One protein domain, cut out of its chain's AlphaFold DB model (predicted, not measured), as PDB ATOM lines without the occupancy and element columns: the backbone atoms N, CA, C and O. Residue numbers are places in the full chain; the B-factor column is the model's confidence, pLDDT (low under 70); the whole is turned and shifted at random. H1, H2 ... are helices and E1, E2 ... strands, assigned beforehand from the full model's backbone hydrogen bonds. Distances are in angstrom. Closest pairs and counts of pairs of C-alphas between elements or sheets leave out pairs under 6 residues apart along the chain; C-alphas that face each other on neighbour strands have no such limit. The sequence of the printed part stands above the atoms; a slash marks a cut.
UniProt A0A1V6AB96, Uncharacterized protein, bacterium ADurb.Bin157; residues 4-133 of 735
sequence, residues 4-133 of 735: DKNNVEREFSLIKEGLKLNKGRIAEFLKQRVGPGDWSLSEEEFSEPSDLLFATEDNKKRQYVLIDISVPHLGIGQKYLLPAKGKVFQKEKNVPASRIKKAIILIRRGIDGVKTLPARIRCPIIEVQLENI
ATOM      1  N   ASP A   4     179.960 168.363 237.722       57.38
ATOM      2  CA  ASP A   4     179.374 167.363 236.811       57.38
ATOM      3  C   ASP A   4     179.369 167.803 235.336       57.38
ATOM      4  O   ASP A   4     179.689 167.012 234.448       57.38
ATOM      5  N   LYS A   5     179.065 169.080 235.058       59.03
ATOM      6  CA  LYS A   5     178.992 169.608 233.680       59.03
ATOM      7  C   LYS A   5     180.334 169.530 232.957       59.03
ATOM      8  O   LYS A   5     180.402 169.023 231.841       59.03
ATOM      9  N   ASN A   6     181.402 169.954 233.631       68.81
ATOM     10  CA  ASN A   6     182.755 169.956 233.075       68.81
ATOM     11  C   ASN A   6     183.227 168.531 232.731       68.81
ATOM     12  O   ASN A   6     184.024 168.351 231.814       68.81
ATOM     13  N   ASN A   7     182.730 167.512 233.443       76.38
ATOM     14  CA  ASN A   7     183.035 166.115 233.148       76.38
ATOM     15  C   ASN A   7     182.275 165.617 231.904       76.38
ATOM     16  O   ASN A   7     182.878 165.020 231.015       76.38
ATOM     17  N   VAL A   8     180.980 165.943 231.790       81.38
ATOM     18  CA  VAL A   8     180.137 165.613 230.623       81.38
ATOM     19  C   VAL A   8     180.672 166.243 229.329       81.38
ATOM     20  O   VAL A   8     180.769 165.570 228.302       81.38
ATOM     21  N   GLU A   9     181.071 167.515 229.370       81.00
ATOM     22  CA  GLU A   9     181.643 168.221 228.213       81.00
ATOM     23  C   GLU A   9     183.012 167.643 227.805       81.00
ATOM     24  O   GLU A   9     183.312 167.516 226.613       81.00
ATOM     25  N   ARG A  10     183.819 167.203 228.780       82.69
ATOM     26  CA  ARG A  10     185.100 166.517 228.553       82.69
ATOM     27  C   ARG A  10     184.915 165.130 227.930       82.69
ATOM     28  O   ARG A  10     185.603 164.816 226.961       82.69
ATOM     29  N   GLU A  11     183.983 164.319 228.432       81.75
ATOM     30  CA  GLU A  11     183.690 162.983 227.888       81.75
ATOM     31  C   GLU A  11     183.124 163.079 226.459       81.75
ATOM     32  O   GLU A  11     183.587 162.371 225.563       81.75
ATOM     33  N   PHE A  12     182.232 164.039 226.186       86.50
ATOM     34  CA  PHE A  12     181.736 164.302 224.829       86.50
ATOM     35  C   PHE A  12     182.831 164.778 223.862       86.50
ATOM     36  O   PHE A  12     182.844 164.382 222.694       86.50
ATOM     37  N   SER A  13     183.785 165.581 224.340       85.44
ATOM     38  CA  SER A  13     184.937 166.017 223.537       85.44
ATOM     39  C   SER A  13     185.861 164.847 223.178       85.44
ATOM     40  O   SER A  13     186.275 164.723 222.027       85.44
ATOM     41  N   LEU A  14     186.116 163.929 224.119       85.19
ATOM     42  CA  LEU A  14     186.873 162.696 223.855       85.19
ATOM     43  C   LEU A  14     186.164 161.784 222.840       85.19
ATOM     44  O   LEU A  14     186.819 161.213 221.968       85.19
ATOM     45  N   ILE A  15     184.831 161.688 222.901       86.19
ATOM     46  CA  ILE A  15     184.019 160.963 221.909       86.19
ATOM     47  C   ILE A  15     184.165 161.593 220.513       86.19
ATOM     48  O   ILE A  15     184.350 160.867 219.534       86.19
ATOM     49  N   LYS A  16     184.133 162.929 220.404       85.56
ATOM     50  CA  LYS A  16     184.339 163.642 219.130       85.56
ATOM     51  C   LYS A  16     185.713 163.371 218.521       85.56
ATOM     52  O   LYS A  16     185.785 163.018 217.344       85.56
ATOM     53  N   GLU A  17     186.787 163.476 219.301       85.44
ATOM     54  CA  GLU A  17     188.140 163.191 218.805       85.44
ATOM     55  C   GLU A  17     188.317 161.714 218.425       85.44
ATOM     56  O   GLU A  17     188.831 161.411 217.348       85.44
ATOM     57  N   GLY A  18     187.798 160.779 219.229       85.00
ATOM     58  CA  GLY A  18     187.804 159.354 218.885       85.00
ATOM     59  C   GLY A  18     187.058 159.041 217.579       85.00
ATOM     60  O   GLY A  18     187.500 158.193 216.802       85.00
ATOM     61  N   LEU A  19     185.966 159.754 217.278       85.75
ATOM     62  CA  LEU A  19     185.250 159.631 216.002       85.75
ATOM     63  C   LEU A  19     186.043 160.232 214.828       85.75
ATOM     64  O   LEU A  19     186.103 159.608 213.768       85.75
ATOM     65  N   LYS A  20     186.710 161.384 215.003       85.69
ATOM     66  CA  LYS A  20     187.618 161.953 213.982       85.69
ATOM     67  C   LYS A  20     188.774 161.003 213.651       85.69
ATOM     68  O   LYS A  20     189.104 160.832 212.477       85.69
ATOM     69  N   LEU A  21     189.362 160.357 214.660       84.25
ATOM     70  CA  LEU A  21     190.414 159.350 214.480       84.25
ATOM     71  C   LEU A  21     189.897 158.125 213.705       84.25
ATOM     72  O   LEU A  21     190.572 157.634 212.804       84.25
ATOM     73  N   ASN A  22     188.664 157.688 213.974       83.94
ATOM     74  CA  ASN A  22     188.009 156.561 213.298       83.94
ATOM     75  C   ASN A  22     187.298 156.931 211.970       83.94
ATOM     76  O   ASN A  22     186.463 156.164 211.480       83.94
ATOM     77  N   LYS A  23     187.630 158.075 211.347       83.75
ATOM     78  CA  LYS A  23     186.920 158.621 210.169       83.75
ATOM     79  C   LYS A  23     186.747 157.654 208.988       83.75
ATOM     80  O   LYS A  23     185.723 157.730 208.315       83.75
ATOM     81  N   GLY A  24     187.681 156.725 208.761       83.31
ATOM     82  CA  GLY A  24     187.564 155.703 207.705       83.31
ATOM     83  C   GLY A  24     186.383 154.747 207.920       83.31
ATOM     84  O   GLY A  24     185.544 154.591 207.038       83.31
ATOM     85  N   ARG A  25     186.240 154.201 209.134       84.00
ATOM     86  CA  ARG A  25     185.126 153.312 209.513       84.00
ATOM     87  C   ARG A  25     183.774 154.038 209.464       84.00
ATOM     88  O   ARG A  25     182.755 153.451 209.112       84.00
ATOM     89  N   ILE A  26     183.758 155.339 209.767       85.94
ATOM     90  CA  ILE A  26     182.563 156.186 209.606       85.94
ATOM     91  C   ILE A  26     182.224 156.365 208.118       85.94
ATOM     92  O   ILE A  26     181.060 156.225 207.744       85.94
ATOM     93  N   ALA A  27     183.216 156.613 207.256       86.38
ATOM     94  CA  ALA A  27     183.020 156.740 205.811       86.38
ATOM     95  C   ALA A  27     182.433 155.466 205.173       86.38
ATOM     96  O   ALA A  27     181.550 155.566 204.320       86.38
ATOM     97  N   GLU A  28     182.838 154.277 205.629       85.81
ATOM     98  CA  GLU A  28     182.240 152.997 205.218       85.81
ATOM     99  C   GLU A  28     180.753 152.905 205.598       85.81
ATOM    100  O   GLU A  28     179.910 152.613 204.744       85.81
ATOM    101  N   PHE A  29     180.397 153.225 206.848       85.88
ATOM    102  CA  PHE A  29     178.995 153.255 207.277       85.88
ATOM    103  C   PHE A  29     178.168 154.300 206.510       85.88
ATOM    104  O   PHE A  29     177.012 154.035 206.175       85.88
ATOM    105  N   LEU A  30     178.745 155.458 206.170       86.88
ATOM    106  CA  LEU A  30     178.109 156.451 205.296       86.88
ATOM    107  C   LEU A  30     177.899 155.897 203.878       86.88
ATOM    108  O   LEU A  30     176.797 156.004 203.340       86.88
ATOM    109  N   LYS A  31     178.901 155.231 203.293       86.75
ATOM    110  CA  LYS A  31     178.810 154.607 201.962       86.75
ATOM    111  C   LYS A  31     177.691 153.556 201.898       86.75
ATOM    112  O   LYS A  31     176.970 153.499 200.904       86.75
ATOM    113  N   GLN A  32     177.476 152.808 202.985       83.44
ATOM    114  CA  GLN A  32     176.382 151.833 203.127       83.44
ATOM    115  C   GLN A  32     175.000 152.458 203.418       83.44
ATOM    116  O   GLN A  32     174.000 152.012 202.859       83.44
ATOM    117  N   ARG A  33     174.903 153.449 204.321       81.88
ATOM    118  CA  ARG A  33     173.615 153.951 204.869       81.88
ATOM    119  C   ARG A  33     173.131 155.282 204.286       81.88
ATOM    120  O   ARG A  33     171.950 155.598 204.398       81.88
ATOM    121  N   VAL A  34     174.031 156.072 203.700       83.12
ATOM    122  CA  VAL A  34     173.793 157.419 203.133       83.12
ATOM    123  C   VAL A  34     174.004 157.432 201.604       83.12
ATOM    124  O   VAL A  34     173.569 158.354 200.899       83.12
ATOM    125  N   GLY A  35     174.604 156.369 201.068       81.38
ATOM    126  CA  GLY A  35     174.712 156.064 199.644       81.38
ATOM    127  C   GLY A  35     176.137 156.194 199.096       81.38
ATOM    128  O   GLY A  35     177.022 156.704 199.791       81.38
ATOM    129  N   PRO A  36     176.352 155.754 197.842       76.81
ATOM    130  CA  PRO A  36     177.670 155.716 197.226       76.81
ATOM    131  C   PRO A  36     178.303 157.108 197.175       76.81
ATOM    132  O   PRO A  36     177.640 158.110 196.898       76.81
ATOM    133  N   GLY A  37     179.594 157.128 197.480       78.88
ATOM    134  CA  GLY A  37     180.437 158.303 197.630       78.88
ATOM    135  C   GLY A  37     181.684 157.906 198.414       78.88
ATOM    136  O   GLY A  37     181.614 157.038 199.288       78.88
ATOM    137  N   ASP A  38     182.816 158.514 198.087       84.62
ATOM    138  CA  ASP A  38     184.064 158.333 198.825       84.62
ATOM    139  C   ASP A  38     184.166 159.481 199.827       84.62
ATOM    140  O   ASP A  38     184.675 160.564 199.538       84.62
ATOM    141  N   TRP A  39     183.496 159.273 200.963       89.56
ATOM    142  CA  TRP A  39     183.230 160.294 201.972       89.56
ATOM    143  C   TRP A  39     184.491 160.616 202.782       89.56
ATOM    144  O   TRP A  39     184.967 159.789 203.556       89.56
ATOM    145  N   SER A  40     184.998 161.840 202.661       89.69
ATOM    146  CA  SER A  40     186.078 162.370 203.495       89.69
ATOM    147  C   SER A  40     185.525 163.300 204.577       89.69
ATOM    148  O   SER A  40     184.510 163.971 204.381       89.69
ATOM    149  N   LEU A  41     186.180 163.339 205.741       89.56
ATOM    150  CA  LEU A  41     185.879 164.333 206.775       89.56
ATOM    151  C   LEU A  41     186.250 165.727 206.243       89.56
ATOM    152  O   LEU A  41     187.328 165.893 205.671       89.56
ATOM    153  N   SER A  42     185.365 166.705 206.424       86.62
ATOM    154  CA  SER A  42     185.524 168.078 205.945       86.62
ATOM    155  C   SER A  42     185.565 169.055 207.116       86.62
ATOM    156  O   SER A  42     184.768 168.957 208.046       86.62
ATOM    157  N   GLU A  43     186.480 170.019 207.037       83.00
ATOM    158  CA  GLU A  43     186.711 171.061 208.048       83.00
ATOM    159  C   GLU A  43     186.114 172.415 207.604       83.00
ATOM    160  O   GLU A  43     186.526 173.480 208.050       83.00
ATOM    161  N   GLU A  44     185.133 172.394 206.691       82.19
ATOM    162  CA  GLU A  44     184.443 173.599 206.221       82.19
ATOM    163  C   GLU A  44     183.536 174.220 207.304       82.19
ATOM    164  O   GLU A  44     182.408 173.771 207.522       82.19
ATOM    165  N   GLU A  45     183.982 175.320 207.914       76.12
ATOM    166  CA  GLU A  45     183.202 176.099 208.888       76.12
ATOM    167  C   GLU A  45     181.920 176.719 208.291       76.12
ATOM    168  O   GLU A  45     181.873 177.081 207.108       76.12
ATOM    169  N   PHE A  46     180.875 176.839 209.119       81.25
ATOM    170  CA  PHE A  46     179.595 177.514 208.846       81.25
ATOM    171  C   PHE A  46     178.879 177.845 210.177       81.25
ATOM    172  O   PHE A  46     179.302 177.349 211.220       81.25
ATOM    173  N   SER A  47     177.832 178.683 210.181       74.19
ATOM    174  CA  SER A  47     177.360 179.349 211.419       74.19
ATOM    175  C   SER A  47     176.656 178.458 212.458       74.19
ATOM    176  O   SER A  47     176.762 178.718 213.656       74.19
ATOM    177  N   GLU A  48     175.964 177.395 212.035       76.12
ATOM    178  CA  GLU A  48     175.305 176.412 212.916       76.12
ATOM    179  C   GLU A  48     175.906 175.002 212.725       76.12
ATOM    180  O   GLU A  48     175.226 174.110 212.196       76.12
ATOM    181  N   PRO A  49     177.174 174.761 213.113       70.44
ATOM    182  CA  PRO A  49     177.897 173.552 212.730       70.44
ATOM    183  C   PRO A  49     177.206 172.261 213.197       70.44
ATOM    184  O   PRO A  49     176.663 172.162 214.304       70.44
ATOM    185  N   SER A  50     177.226 171.237 212.341       80.88
ATOM    186  CA  SER A  50     176.964 169.854 212.757       80.88
ATOM    187  C   SER A  50     178.188 169.292 213.481       80.88
ATOM    188  O   SER A  50     179.303 169.753 213.258       80.88
ATOM    189  N   ASP A  51     177.992 168.315 214.367       84.00
ATOM    190  CA  ASP A  51     179.084 167.774 215.190       84.00
ATOM    191  C   ASP A  51     180.229 167.161 214.365       84.00
ATOM    192  O   ASP A  51     181.380 167.200 214.799       84.00
ATOM    193  N   LEU A  52     179.910 166.621 213.184       86.94
ATOM    194  CA  LEU A  52     180.848 166.286 212.112       86.94
ATOM    195  C   LEU A  52     180.255 166.710 210.754       86.94
ATOM    196  O   LEU A  52     179.031 166.757 210.579       86.94
ATOM    197  N   LEU A  53     181.122 166.970 209.775       89.56
ATOM    198  CA  LEU A  53     180.770 167.228 208.378       89.56
ATOM    199  C   LEU A  53     181.593 166.292 207.487       89.56
ATOM    200  O   LEU A  53     182.813 166.227 207.616       89.56
ATOM    201  N   PHE A  54     180.943 165.575 206.574       91.56
ATOM    202  CA  PHE A  54     181.627 164.795 205.536       91.56
ATOM    203  C   PHE A  54     181.307 165.360 204.154       91.56
ATOM    204  O   PHE A  54     180.197 165.840 203.922       91.56
ATOM    205  N   ALA A  55     182.259 165.277 203.230       90.38
ATOM    206  CA  ALA A  55     182.109 165.697 201.843       90.38
ATOM    207  C   ALA A  55     182.548 164.586 200.875       90.38
ATOM    208  O   ALA A  55     183.281 163.670 201.239       90.38
ATOM    209  N   THR A  56     182.088 164.660 199.630       90.62
ATOM    210  CA  THR A  56     182.625 163.877 198.507       90.62
ATOM    211  C   THR A  56     182.428 164.659 197.207       90.62
ATOM    212  O   THR A  56     181.514 165.489 197.116       90.62
ATOM    213  N   GLU A  57     183.269 164.429 196.201       85.31
ATOM    214  CA  GLU A  57     183.148 165.076 194.891       85.31
ATOM    215  C   GLU A  57     182.536 164.117 193.870       85.31
ATOM    216  O   GLU A  57     183.166 163.168 193.416       85.31
ATOM    217  N   ASP A  58     181.287 164.389 193.492       72.94
ATOM    218  CA  ASP A  58     180.520 163.605 192.529       72.94
ATOM    219  C   ASP A  58     180.331 164.427 191.246       72.94
ATOM    220  O   ASP A  58     179.782 165.530 191.278       72.94
ATOM    221  N   ASN A  59     180.815 163.921 190.108       65.50
ATOM    222  CA  ASN A  59     180.653 164.554 188.791       65.50
ATOM    223  C   ASN A  59     180.990 166.069 188.782       65.50
ATOM    224  O   ASN A  59     180.230 166.905 188.279       65.50
ATOM    225  N   LYS A  60     182.156 166.417 189.358       67.44
ATOM    226  CA  LYS A  60     182.678 167.789 189.556       67.44
ATOM    227  C   LYS A  60     181.820 168.688 190.468       67.44
ATOM    228  O   LYS A  60     181.872 169.912 190.353       67.44
ATOM    229  N   LYS A  61     180.987 168.115 191.345       79.94
ATOM    230  CA  LYS A  61     180.080 168.850 192.242       79.94
ATOM    231  C   LYS A  61     180.118 168.232 193.642       79.94
ATOM    232  O   LYS A  61     179.818 167.056 193.816       79.94
ATOM    233  N   ARG A  62     180.453 169.032 194.660       85.31
ATOM    234  CA  ARG A  62     180.477 168.551 196.051       85.31
ATOM    235  C   ARG A  62     179.086 168.134 196.534       85.31
ATOM    236  O   ARG A  62     178.104 168.859 196.330       85.31
ATOM    237  N   GLN A  63     179.027 166.974 197.184       90.12
ATOM    238  CA  GLN A  63     177.941 166.563 198.073       90.12
ATOM    239  C   GLN A  63     178.443 166.571 199.518       90.12
ATOM    240  O   GLN A  63     179.619 166.311 199.766       90.12
ATOM    241  N   TYR A  64     177.539 166.825 200.462       91.12
ATOM    242  CA  TYR A  64     177.844 166.949 201.885       91.12
ATOM    243  C   TYR A  64     176.913 166.071 202.731       91.12
ATOM    244  O   TYR A  64     175.736 165.899 202.397       91.12
ATOM    245  N   VAL A  65     177.419 165.559 203.855       91.38
ATOM    246  CA  VAL A  65     176.638 164.906 204.913       91.38
ATOM    247  C   VAL A  65     176.822 165.669 206.220       91.38
ATOM    248  O   VAL A  65     177.924 165.722 206.765       91.38
ATOM    249  N   LEU A  66     175.727 166.230 206.729       90.19
ATOM    250  CA  LEU A  66     175.653 166.834 208.059       90.19
ATOM    251  C   LEU A  66     175.379 165.741 209.097       90.19
ATOM    252  O   LEU A  66     174.417 164.981 208.937       90.19
ATOM    253  N   ILE A  67     176.200 165.665 210.146       89.19
ATOM    254  CA  ILE A  67     176.103 164.628 211.179       89.19
ATOM    255  C   ILE A  67     176.075 165.263 212.569       89.19
ATOM    256  O   ILE A  67     177.036 165.913 212.970       89.19
ATOM    257  N   ASP A  68     174.995 165.028 213.313       88.38
ATOM    258  CA  ASP A  68     174.914 165.331 214.749       88.38
ATOM    259  C   ASP A  68     175.153 164.034 215.552       88.38
ATOM    260  O   ASP A  68     174.767 162.940 215.118       88.38
ATOM    261  N   ILE A  69     175.796 164.143 216.719       88.00
ATOM    262  CA  ILE A  69     176.134 163.008 217.594       88.00
ATOM    263  C   ILE A  69     175.149 162.953 218.768       88.00
ATOM    264  O   ILE A  69     174.943 163.935 219.480       88.00
ATOM    265  N   SER A  70     174.566 161.778 219.002       85.56
ATOM    266  CA  SER A  70     173.670 161.483 220.122       85.56
ATOM    267  C   SER A  70     174.369 160.553 221.114       85.56
ATOM    268  O   SER A  70     174.850 159.487 220.728       85.56
ATOM    269  N   VAL A  71     174.433 160.948 222.388       84.88
ATOM    270  CA  VAL A  71     175.093 160.190 223.466       84.88
ATOM    271  C   VAL A  71     174.119 160.084 224.647       84.88
ATOM    272  O   VAL A  71     174.091 160.977 225.501       84.88
ATOM    273  N   PRO A  72     173.271 159.037 224.703       78.88
ATOM    274  CA  PRO A  72     172.158 158.964 225.650       78.88
ATOM    275  C   PRO A  72     172.582 159.013 227.119       78.88
ATOM    276  O   PRO A  72     171.941 159.724 227.889       78.88
ATOM    277  N   HIS A  73     173.682 158.346 227.493       76.56
ATOM    278  CA  HIS A  73     174.201 158.348 228.869       76.56
ATOM    279  C   HIS A  73     174.786 159.702 229.314       76.56
ATOM    280  O   HIS A  73     174.910 159.940 230.511       76.56
ATOM    281  N   LEU A  74     175.086 160.613 228.378       77.19
ATOM    282  CA  LEU A  74     175.447 162.010 228.666       77.19
ATOM    283  C   LEU A  74     174.256 162.980 228.523       77.19
ATOM    284  O   LEU A  74     174.398 164.176 228.766       77.19
ATOM    285  N   GLY A  75     173.088 162.504 228.075       71.62
ATOM    286  CA  GLY A  75     171.929 163.343 227.736       71.62
ATOM    287  C   GLY A  75     172.094 164.192 226.461       71.62
ATOM    288  O   GLY A  75     171.241 165.031 226.163       71.62
ATOM    289  N   ILE A  76     173.170 163.992 225.693       77.38
ATOM    290  CA  ILE A  76     173.547 164.847 224.558       77.38
ATOM    291  C   ILE A  76     172.875 164.379 223.259       77.38
ATOM    292  O   ILE A  76     172.669 163.188 223.035       77.38
ATOM    293  N   GLY A  77     172.529 165.330 222.383       65.44
ATOM    294  CA  GLY A  77     172.067 165.047 221.018       65.44
ATOM    295  C   GLY A  77     170.652 164.465 220.903       65.44
ATOM    296  O   GLY A  77     170.323 163.843 219.897       65.44
ATOM    297  N   GLN A  78     169.790 164.671 221.906       56.72
ATOM    298  CA  GLN A  78     168.365 164.289 221.846       56.72
ATOM    299  C   GLN A  78     167.486 165.291 221.056       56.72
ATOM    300  O   GLN A  78     166.313 165.026 220.792       56.72
ATOM    301  N   LYS A  79     168.028 166.460 220.685       57.78
ATOM    302  CA  LYS A  79     167.324 167.533 219.958       57.78
ATOM    303  C   LYS A  79     167.686 167.477 218.467       57.78
ATOM    304  O   LYS A  79     168.656 168.093 218.042       57.78
ATOM    305  N   TYR A  80     166.908 166.734 217.679       63.44
ATOM    306  CA  TYR A  80     167.188 166.423 216.265       63.44
ATOM    307  C   TYR A  80     167.031 167.629 215.306       63.44
ATOM    308  O   TYR A  80     166.072 167.713 214.537       63.44
ATOM    309  N   LEU A  81     167.977 168.575 215.345       73.88
ATOM    310  CA  LEU A  81     167.916 169.861 214.631       73.88
ATOM    311  C   LEU A  81     168.558 169.872 213.227       73.88
ATOM    312  O   LEU A  81     168.453 170.877 212.524       73.88
ATOM    313  N   LEU A  82     169.119 168.752 212.751       79.62
ATOM    314  CA  LEU A  82     169.641 168.580 211.378       79.62
ATOM    315  C   LEU A  82     168.755 169.151 210.237       79.62
ATOM    316  O   LEU A  82     169.309 169.661 209.255       79.62
ATOM    317  N   PRO A  83     167.402 169.113 210.290       81.50
ATOM    318  CA  PRO A  83     166.564 169.748 209.270       81.50
ATOM    319  C   PRO A  83     166.668 171.282 209.221       81.50
ATOM    320  O   PRO A  83     166.434 171.846 208.153       81.50
ATOM    321  N   ALA A  84     167.009 171.934 210.339       84.00
ATOM    322  CA  ALA A  84     167.251 173.374 210.436       84.00
ATOM    323  C   ALA A  84     168.681 173.722 210.001       84.00
ATOM    324  O   ALA A  84     168.827 174.449 209.017       84.00
ATOM    325  N   LYS A  85     169.706 173.092 210.604       85.75
ATOM    326  CA  LYS A  85     171.128 173.279 210.236       85.75
ATOM    327  C   LYS A  85     171.354 173.160 208.725       85.75
ATOM    328  O   LYS A  85     171.992 173.999 208.098       85.75
ATOM    329  N   GLY A  86     170.732 172.161 208.087       86.06
ATOM    330  CA  GLY A  86     170.838 171.963 206.637       86.06
ATOM    331  C   GLY A  86     170.179 173.036 205.758       86.06
ATOM    332  O   GLY A  86     170.510 173.108 204.580       86.06
ATOM    333  N   LYS A  87     169.268 173.865 206.289       86.62
ATOM    334  CA  LYS A  87     168.751 175.061 205.594       86.62
ATOM    335  C   LYS A  87     169.687 176.262 205.743       86.62
ATOM    336  O   LYS A  87     169.706 177.106 204.852       86.62
ATOM    337  N   VAL A  88     170.436 176.342 206.843       86.88
ATOM    338  CA  VAL A  88     171.476 177.359 207.060       86.88
ATOM    339  C   VAL A  88     172.666 177.067 206.145       86.88
ATOM    340  O   VAL A  88     172.977 177.882 205.281       86.88
ATOM    341  N   PHE A  89     173.203 175.841 206.193       87.88
ATOM    342  CA  PHE A  89     174.282 175.374 205.308       87.88
ATOM    343  C   PHE A  89     173.964 175.573 203.814       87.88
ATOM    344  O   PHE A  89     174.807 176.040 203.052       87.88
ATOM    345  N   GLN A  90     172.721 175.287 203.392       89.31
ATOM    346  CA  GLN A  90     172.252 175.542 202.022       89.31
ATOM    347  C   GLN A  90     172.421 177.009 201.596       89.31
ATOM    348  O   GLN A  90     172.807 177.264 200.456       89.31
ATOM    349  N   LYS A  91     172.106 177.963 202.483       87.69
ATOM    350  CA  LYS A  91     172.218 179.399 202.195       87.69
ATOM    351  C   LYS A  91     173.675 179.853 202.173       87.69
ATOM    352  O   LYS A  91     174.072 180.531 201.236       87.69
ATOM    353  N   GLU A  92     174.452 179.468 203.180       88.56
ATOM    354  CA  GLU A  92     175.818 179.972 203.384       88.56
ATOM    355  C   GLU A  92     176.815 179.414 202.367       88.56
ATOM    356  O   GLU A  92     177.642 180.153 201.844       88.56
ATOM    357  N   LYS A  93     176.708 178.124 202.026       85.62
ATOM    358  CA  LYS A  93     177.589 177.471 201.043       85.62
ATOM    359  C   LYS A  93     177.031 177.498 199.614       85.62
ATOM    360  O   LYS A  93     177.667 176.980 198.701       85.62
ATOM    361  N   ASN A  94     175.834 178.061 199.409       85.94
ATOM    362  CA  ASN A  94     175.105 178.070 198.131       85.94
ATOM    363  C   ASN A  94     174.946 176.662 197.496       85.94
ATOM    364  O   ASN A  94     174.992 176.479 196.277       85.94
ATOM    365  N   VAL A  95     174.781 175.630 198.335       86.88
ATOM    366  CA  VAL A  95     174.685 174.223 197.906       86.88
ATOM    367  C   VAL A  95     173.212 173.813 197.764       86.88
ATOM    368  O   VAL A  95     172.454 173.934 198.726       86.88
ATOM    369  N   PRO A  96     172.767 173.265 196.613       87.00
ATOM    370  CA  PRO A  96     171.396 172.782 196.455       87.00
ATOM    371  C   PRO A  96     171.027 171.701 197.478       87.00
ATOM    372  O   PRO A  96     171.789 170.758 197.688       87.00
ATOM    373  N   ALA A  97     169.817 171.778 198.044       85.19
ATOM    374  CA  ALA A  97     169.325 170.850 199.071       85.19
ATOM    375  C   ALA A  97     169.444 169.356 198.702       85.19
ATOM    376  O   ALA A  97     169.626 168.521 199.584       85.19
ATOM    377  N   SER A  98     169.387 169.011 197.411       85.94
ATOM    378  CA  SER A  98     169.565 167.642 196.907       85.94
ATOM    379  C   SER A  98     170.979 167.072 197.088       85.94
ATOM    380  O   SER A  98     171.151 165.861 196.989       85.94
ATOM    381  N   ARG A  99     171.982 167.912 197.380       87.44
ATOM    382  CA  ARG A  99     173.367 167.508 197.686       87.44
ATOM    383  C   ARG A  99     173.704 167.560 199.182       87.44
ATOM    384  O   ARG A  99     174.852 167.317 199.538       87.44
ATOM    385  N   ILE A 100     172.734 167.879 200.045       88.19
ATOM    386  CA  ILE A 100     172.916 167.998 201.501       88.19
ATOM    387  C   ILE A 100     172.183 166.843 202.189       88.19
ATOM    388  O   ILE A 100     170.998 166.929 202.532       88.19
ATOM    389  N   LYS A 101     172.908 165.744 202.392       89.88
ATOM    390  CA  LYS A 101     172.443 164.570 203.133       89.88
ATOM    391  C   LYS A 101     172.614 164.797 204.643       89.88
ATOM    392  O   LYS A 101     173.320 165.706 205.078       89.88
ATOM    393  N   LYS A 102     171.921 163.997 205.456       89.25
ATOM    394  CA  LYS A 102     171.868 164.119 206.925       89.25
ATOM    395  C   LYS A 102     171.935 162.730 207.550       89.25
ATOM    396  O   LYS A 102     171.241 161.840 207.063       89.25
ATOM    397  N   ALA A 103     172.703 162.560 208.619       88.19
ATOM    398  CA  ALA A 103     172.784 161.319 209.391       88.19
ATOM    399  C   ALA A 103     172.942 161.618 210.890       88.19
ATOM    400  O   ALA A 103     173.266 162.739 211.270       88.19
ATOM    401  N   ILE A 104     172.704 160.622 211.742       87.50
ATOM    402  CA  ILE A 104     172.932 160.706 213.192       87.50
ATOM    403  C   ILE A 104     173.912 159.599 213.580       87.50
ATOM    404  O   ILE A 104     173.720 158.454 213.172       87.50
ATOM    405  N   ILE A 105     174.921 159.915 214.389       87.81
ATOM    406  CA  ILE A 105     175.749 158.900 215.054       87.81
ATOM    407  C   ILE A 105     175.214 158.707 216.476       87.81
ATOM    408  O   ILE A 105     175.124 159.667 217.234       87.81
ATOM    409  N   LEU A 106     174.837 157.476 216.827       86.00
ATOM    410  CA  LEU A 106     174.320 157.104 218.145       86.00
ATOM    411  C   LEU A 106     175.388 156.329 218.919       86.00
ATOM    412  O   LEU A 106     175.749 155.220 218.525       86.00
ATOM    413  N   ILE A 107     175.867 156.906 220.021       85.94
ATOM    414  CA  ILE A 107     176.899 156.312 220.874       85.94
ATOM    415  C   ILE A 107     176.254 155.546 222.023       85.94
ATOM    416  O   ILE A 107     175.668 156.143 222.927       85.94
ATOM    417  N   ARG A 108     176.372 154.220 221.987       80.12
ATOM    418  CA  ARG A 108     175.959 153.312 223.067       80.12
ATOM    419  C   ARG A 108     177.145 153.012 223.991       80.12
ATOM    420  O   ARG A 108     178.293 153.134 223.572       80.12
ATOM    421  N   ARG A 109     176.868 152.633 225.239       75.88
ATOM    422  CA  ARG A 109     177.845 152.144 226.226       75.88
ATOM    423  C   ARG A 109     177.353 150.781 226.706       75.88
ATOM    424  O   ARG A 109     176.205 150.663 227.133       75.88
ATOM    425  N   GLY A 110     178.168 149.738 226.559       64.12
ATOM    426  CA  GLY A 110     177.753 148.354 226.814       64.12
ATOM    427  C   GLY A 110     176.414 147.969 226.155       64.12
ATOM    428  O   GLY A 110     176.266 147.992 224.932       64.12
ATOM    429  N   ILE A 111     175.431 147.592 226.982       54.53
ATOM    430  CA  ILE A 111     174.097 147.119 226.566       54.53
ATOM    431  C   ILE A 111     172.984 148.180 226.707       54.53
ATOM    432  O   ILE A 111     171.811 147.821 226.811       54.53
ATOM    433  N   ASP A 112     173.326 149.476 226.688       49.28
ATOM    434  CA  ASP A 112     172.372 150.596 226.781       49.28
ATOM    435  C   ASP A 112     171.167 150.445 225.822       49.28
ATOM    436  O   ASP A 112     171.250 150.630 224.598       49.28
ATOM    437  N   GLY A 113     170.009 150.122 226.406       44.62
ATOM    438  CA  GLY A 113     168.743 149.892 225.715       44.62
ATOM    439  C   GLY A 113     168.016 151.191 225.375       44.62
ATOM    440  O   GLY A 113     167.052 151.564 226.044       44.62
ATOM    441  N   VAL A 114     168.448 151.880 224.316       44.16
ATOM    442  CA  VAL A 114     167.762 153.084 223.815       44.16
ATOM    443  C   VAL A 114     166.321 152.737 223.412       44.16
ATOM    444  O   VAL A 114     166.101 151.953 222.487       44.16
ATOM    445  N   LYS A 115     165.332 153.338 224.095       43.31
ATOM    446  CA  LYS A 115     163.905 153.207 223.744       43.31
ATOM    447  C   LYS A 115     163.708 153.579 222.271       43.31
ATOM    448  O   LYS A 115     164.198 154.618 221.834       43.31
ATOM    449  N   THR A 116     162.998 152.728 221.525       43.47
ATOM    450  CA  THR A 116     162.863 152.800 220.059       43.47
ATOM    451  C   THR A 116     162.596 154.222 219.567       43.47
ATOM    452  O   THR A 116     161.579 154.824 219.922       43.47
ATOM    453  N   LEU A 117     163.511 154.743 218.747       47.16
ATOM    454  CA  LEU A 117     163.473 156.122 218.265       47.16
ATOM    455  C   LEU A 117     162.168 156.423 217.503       47.16
ATOM    456  O   LEU A 117     161.654 155.562 216.784       47.16
ATOM    457  N   PRO A 118     161.608 157.641 217.636       43.41
ATOM    458  CA  PRO A 118     160.309 157.961 217.060       43.41
ATOM    459  C   PRO A 118     160.352 157.899 215.530       43.41
ATOM    460  O   PRO A 118     161.178 158.556 214.893       43.41
ATOM    461  N   ALA A 119     159.378 157.206 214.928       45.66
ATOM    462  CA  ALA A 119     159.255 156.955 213.482       45.66
ATOM    463  C   ALA A 119     159.086 158.212 212.584       45.66
ATOM    464  O   ALA A 119     158.789 158.111 211.396       45.66
ATOM    465  N   ARG A 120     159.274 159.417 213.138       47.88
ATOM    466  CA  ARG A 120     159.357 160.698 212.418       47.88
ATOM    467  C   ARG A 120     160.775 161.054 211.949       47.88
ATOM    468  O   ARG A 120     160.902 161.962 211.126       47.88
ATOM    469  N   ILE A 121     161.824 160.393 212.448       53.69
ATOM    470  CA  ILE A 121     163.218 160.683 212.071       53.69
ATOM    471  C   ILE A 121     163.499 160.124 210.666       53.69
ATOM    472  O   ILE A 121     163.713 158.931 210.487       53.69
ATOM    473  N   ARG A 122     163.494 160.999 209.649       59.66
ATOM    474  CA  ARG A 122     163.745 160.646 208.234       59.66
ATOM    475  C   ARG A 122     165.228 160.725 207.829       59.66
ATOM    476  O   ARG A 122     165.531 161.114 206.702       59.66
ATOM    477  N   CYS A 123     166.154 160.424 208.733       71.75
ATOM    478  CA  CYS A 123     167.584 160.350 208.429       71.75
ATOM    479  C   CYS A 123     168.198 159.074 209.025       71.75
ATOM    480  O   CYS A 123     167.776 158.653 210.104       71.75
ATOM    481  N   PRO A 124     169.160 158.435 208.333       80.12
ATOM    482  CA  PRO A 124     169.812 157.227 208.820       80.12
ATOM    483  C   PRO A 124     170.551 157.475 210.136       80.12
ATOM    484  O   PRO A 124     171.223 158.494 210.317       80.12
ATOM    485  N   ILE A 125     170.438 156.495 211.028       80.50
ATOM    486  CA  ILE A 125     171.163 156.417 212.294       80.50
ATOM    487  C   ILE A 125     172.256 155.356 212.136       80.50
ATOM    488  O   ILE A 125     171.994 154.256 211.642       80.50
ATOM    489  N   ILE A 126     173.477 155.704 212.531       83.44
ATOM    490  CA  ILE A 126     174.649 154.828 212.571       83.44
ATOM    491  C   ILE A 126     174.959 154.593 214.047       83.44
ATOM    492  O   ILE A 126     175.266 155.537 214.772       83.44
ATOM    493  N   GLU A 127     174.843 153.352 214.505       83.75
ATOM    494  CA  GLU A 127     175.129 152.999 215.896       83.75
ATOM    495  C   GLU A 127     176.603 152.627 216.061       83.75
ATOM    496  O   GLU A 127     177.142 151.844 215.278       83.75
ATOM    497  N   VAL A 128     177.254 153.178 217.086       83.12
ATOM    498  CA  VAL A 128     178.651 152.885 217.417       83.12
ATOM    499  C   VAL A 128     178.772 152.679 218.926       83.12
ATOM    500  O   VAL A 128     178.230 153.447 219.717       83.12
ATOM    501  N   GLN A 129     179.479 151.628 219.328       82.69
ATOM    502  CA  GLN A 129     179.780 151.350 220.733       82.69
ATOM    503  C   GLN A 129     180.955 152.224 221.204       82.69
ATOM    504  O   GLN A 129     181.966 152.322 220.504       82.69
ATOM    505  N   LEU A 130     180.833 152.851 222.376       79.50
ATOM    506  CA  LEU A 130     181.815 153.770 222.973       79.50
ATOM    507  C   LEU A 130     183.211 153.139 223.100       79.50
ATOM    508  O   LEU A 130     184.235 153.786 222.874       79.50
ATOM    509  N   GLU A 131     183.244 151.845 223.394       77.00
ATOM    510  CA  GLU A 131     184.436 151.022 223.567       77.00
ATOM    511  C   GLU A 131     185.244 150.899 222.257       77.00
ATOM    512  O   GLU A 131     186.466 150.785 222.290       77.00
ATOM    513  N   ASN A 132     184.585 151.014 221.093       71.12
ATOM    514  CA  ASN A 132     185.237 151.062 219.775       71.12
ATOM    515  C   ASN A 132     185.805 152.454 219.417       71.12
ATOM    516  O   ASN A 132     186.438 152.596 218.372       71.12
ATOM    517  N   ILE A 133     185.544 153.483 220.231       70.25
ATOM    518  CA  ILE A 133     185.919 154.883 219.968       70.25
ATOM    519  C   ILE A 133     187.044 155.336 220.902       70.25
ATOM    520  O   ILE A 133     187.991 155.979 220.456       70.25
TER     521      ILE A 133
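This is residues 4 to 133 of the 735 residues of an uncharacterized protein of bacterium ADurb.Bin157 (UniProt A0A1V6AB96). A curled sheet of four strands sits between helices: H1 and H2, nearly at right angles to each other, cover one face, and H3 covers the other. A long loop, residues 109 to 124, swings between E3 and the edge strand E4. The printed part has 130 residues with three named helices and four named strands, in the order H1 H2 E1 E2 H3 E3 E4; the sheet runs E1 E2 E3 E4 and is mixed, and the class is mixed, helices and strands. The whole is compact, with a radius of gyration of the C-alphas of 14.7 A and spans of 44 by 30 by 26 A.

Find C-alpha 4 at (179.374, 167.363, 236.811); from there H1 runs 26.2 A through residues 4 to 21. After one residue comes H2, residues 23 to 33, 15.1 A. E1, residues 52 to 58, begins at (180.848, 166.286, 212.112) and spans 19.8 A; E2, residues 61 to 70, spans 29.5 A. H3 is residues 82 to 92, 15.2 A, and E3 is residues 100 to 108, 26.3 A. E4, residues 125 to 129, 13.1 A, ends at (179.780, 151.350, 220.733).

Start at the strongly twisted sheet. E1 and E2 form a hairpin, antiparallel at 158 degrees; look at N 54 and O 65, 3.0 A apart and within hydrogen-bond range. E2 and E3 are parallel at 28 degrees, with N 103 and O 66 at 3.0 A; E3 and E4 are parallel at 31 degrees, with N 126 and O 104 at 2.8 A. Outside the named strands, residues 40 to 41 pair antiparallel with residues 54 to 55 of E1. There are three layers, helices on both faces of the sheet: H1 and H2 on one, H3 on the other. H1 and H2 are close but not clearly touching, about perpendicular at 80 degrees; their closest C-alphas, Leu 19 and Ile 26, are 7.7 A apart. H2 is on the sheet, and its closest C-alphas with E4 are Phe 29 and Ile 126, 7.0 A. E2, H3 and E3 make a strand-helix-strand unit, two parallel strands joined through a helix, with a right-handed crossover; the closest C-alphas of H3 and E3, Leu 82 and Lys 102, are 6.7 A apart. H3 is apart from H1 and H2. Every O i to N i+4 pair is within hydrogen-bond range in H1 and H2, and 6 of 7 in H3.

The farthest C-alphas, Asp 4 and Asn 59, are 48.1 A apart. The printed part has no cut; the links H2 to E1, E2 to H3 and E3 to E4 are long. Mean pLDDT of the printed part is 78.8; look for values under 70 at residues 4 to 6, 59 to 60, 77 to 80 and 110 to 122.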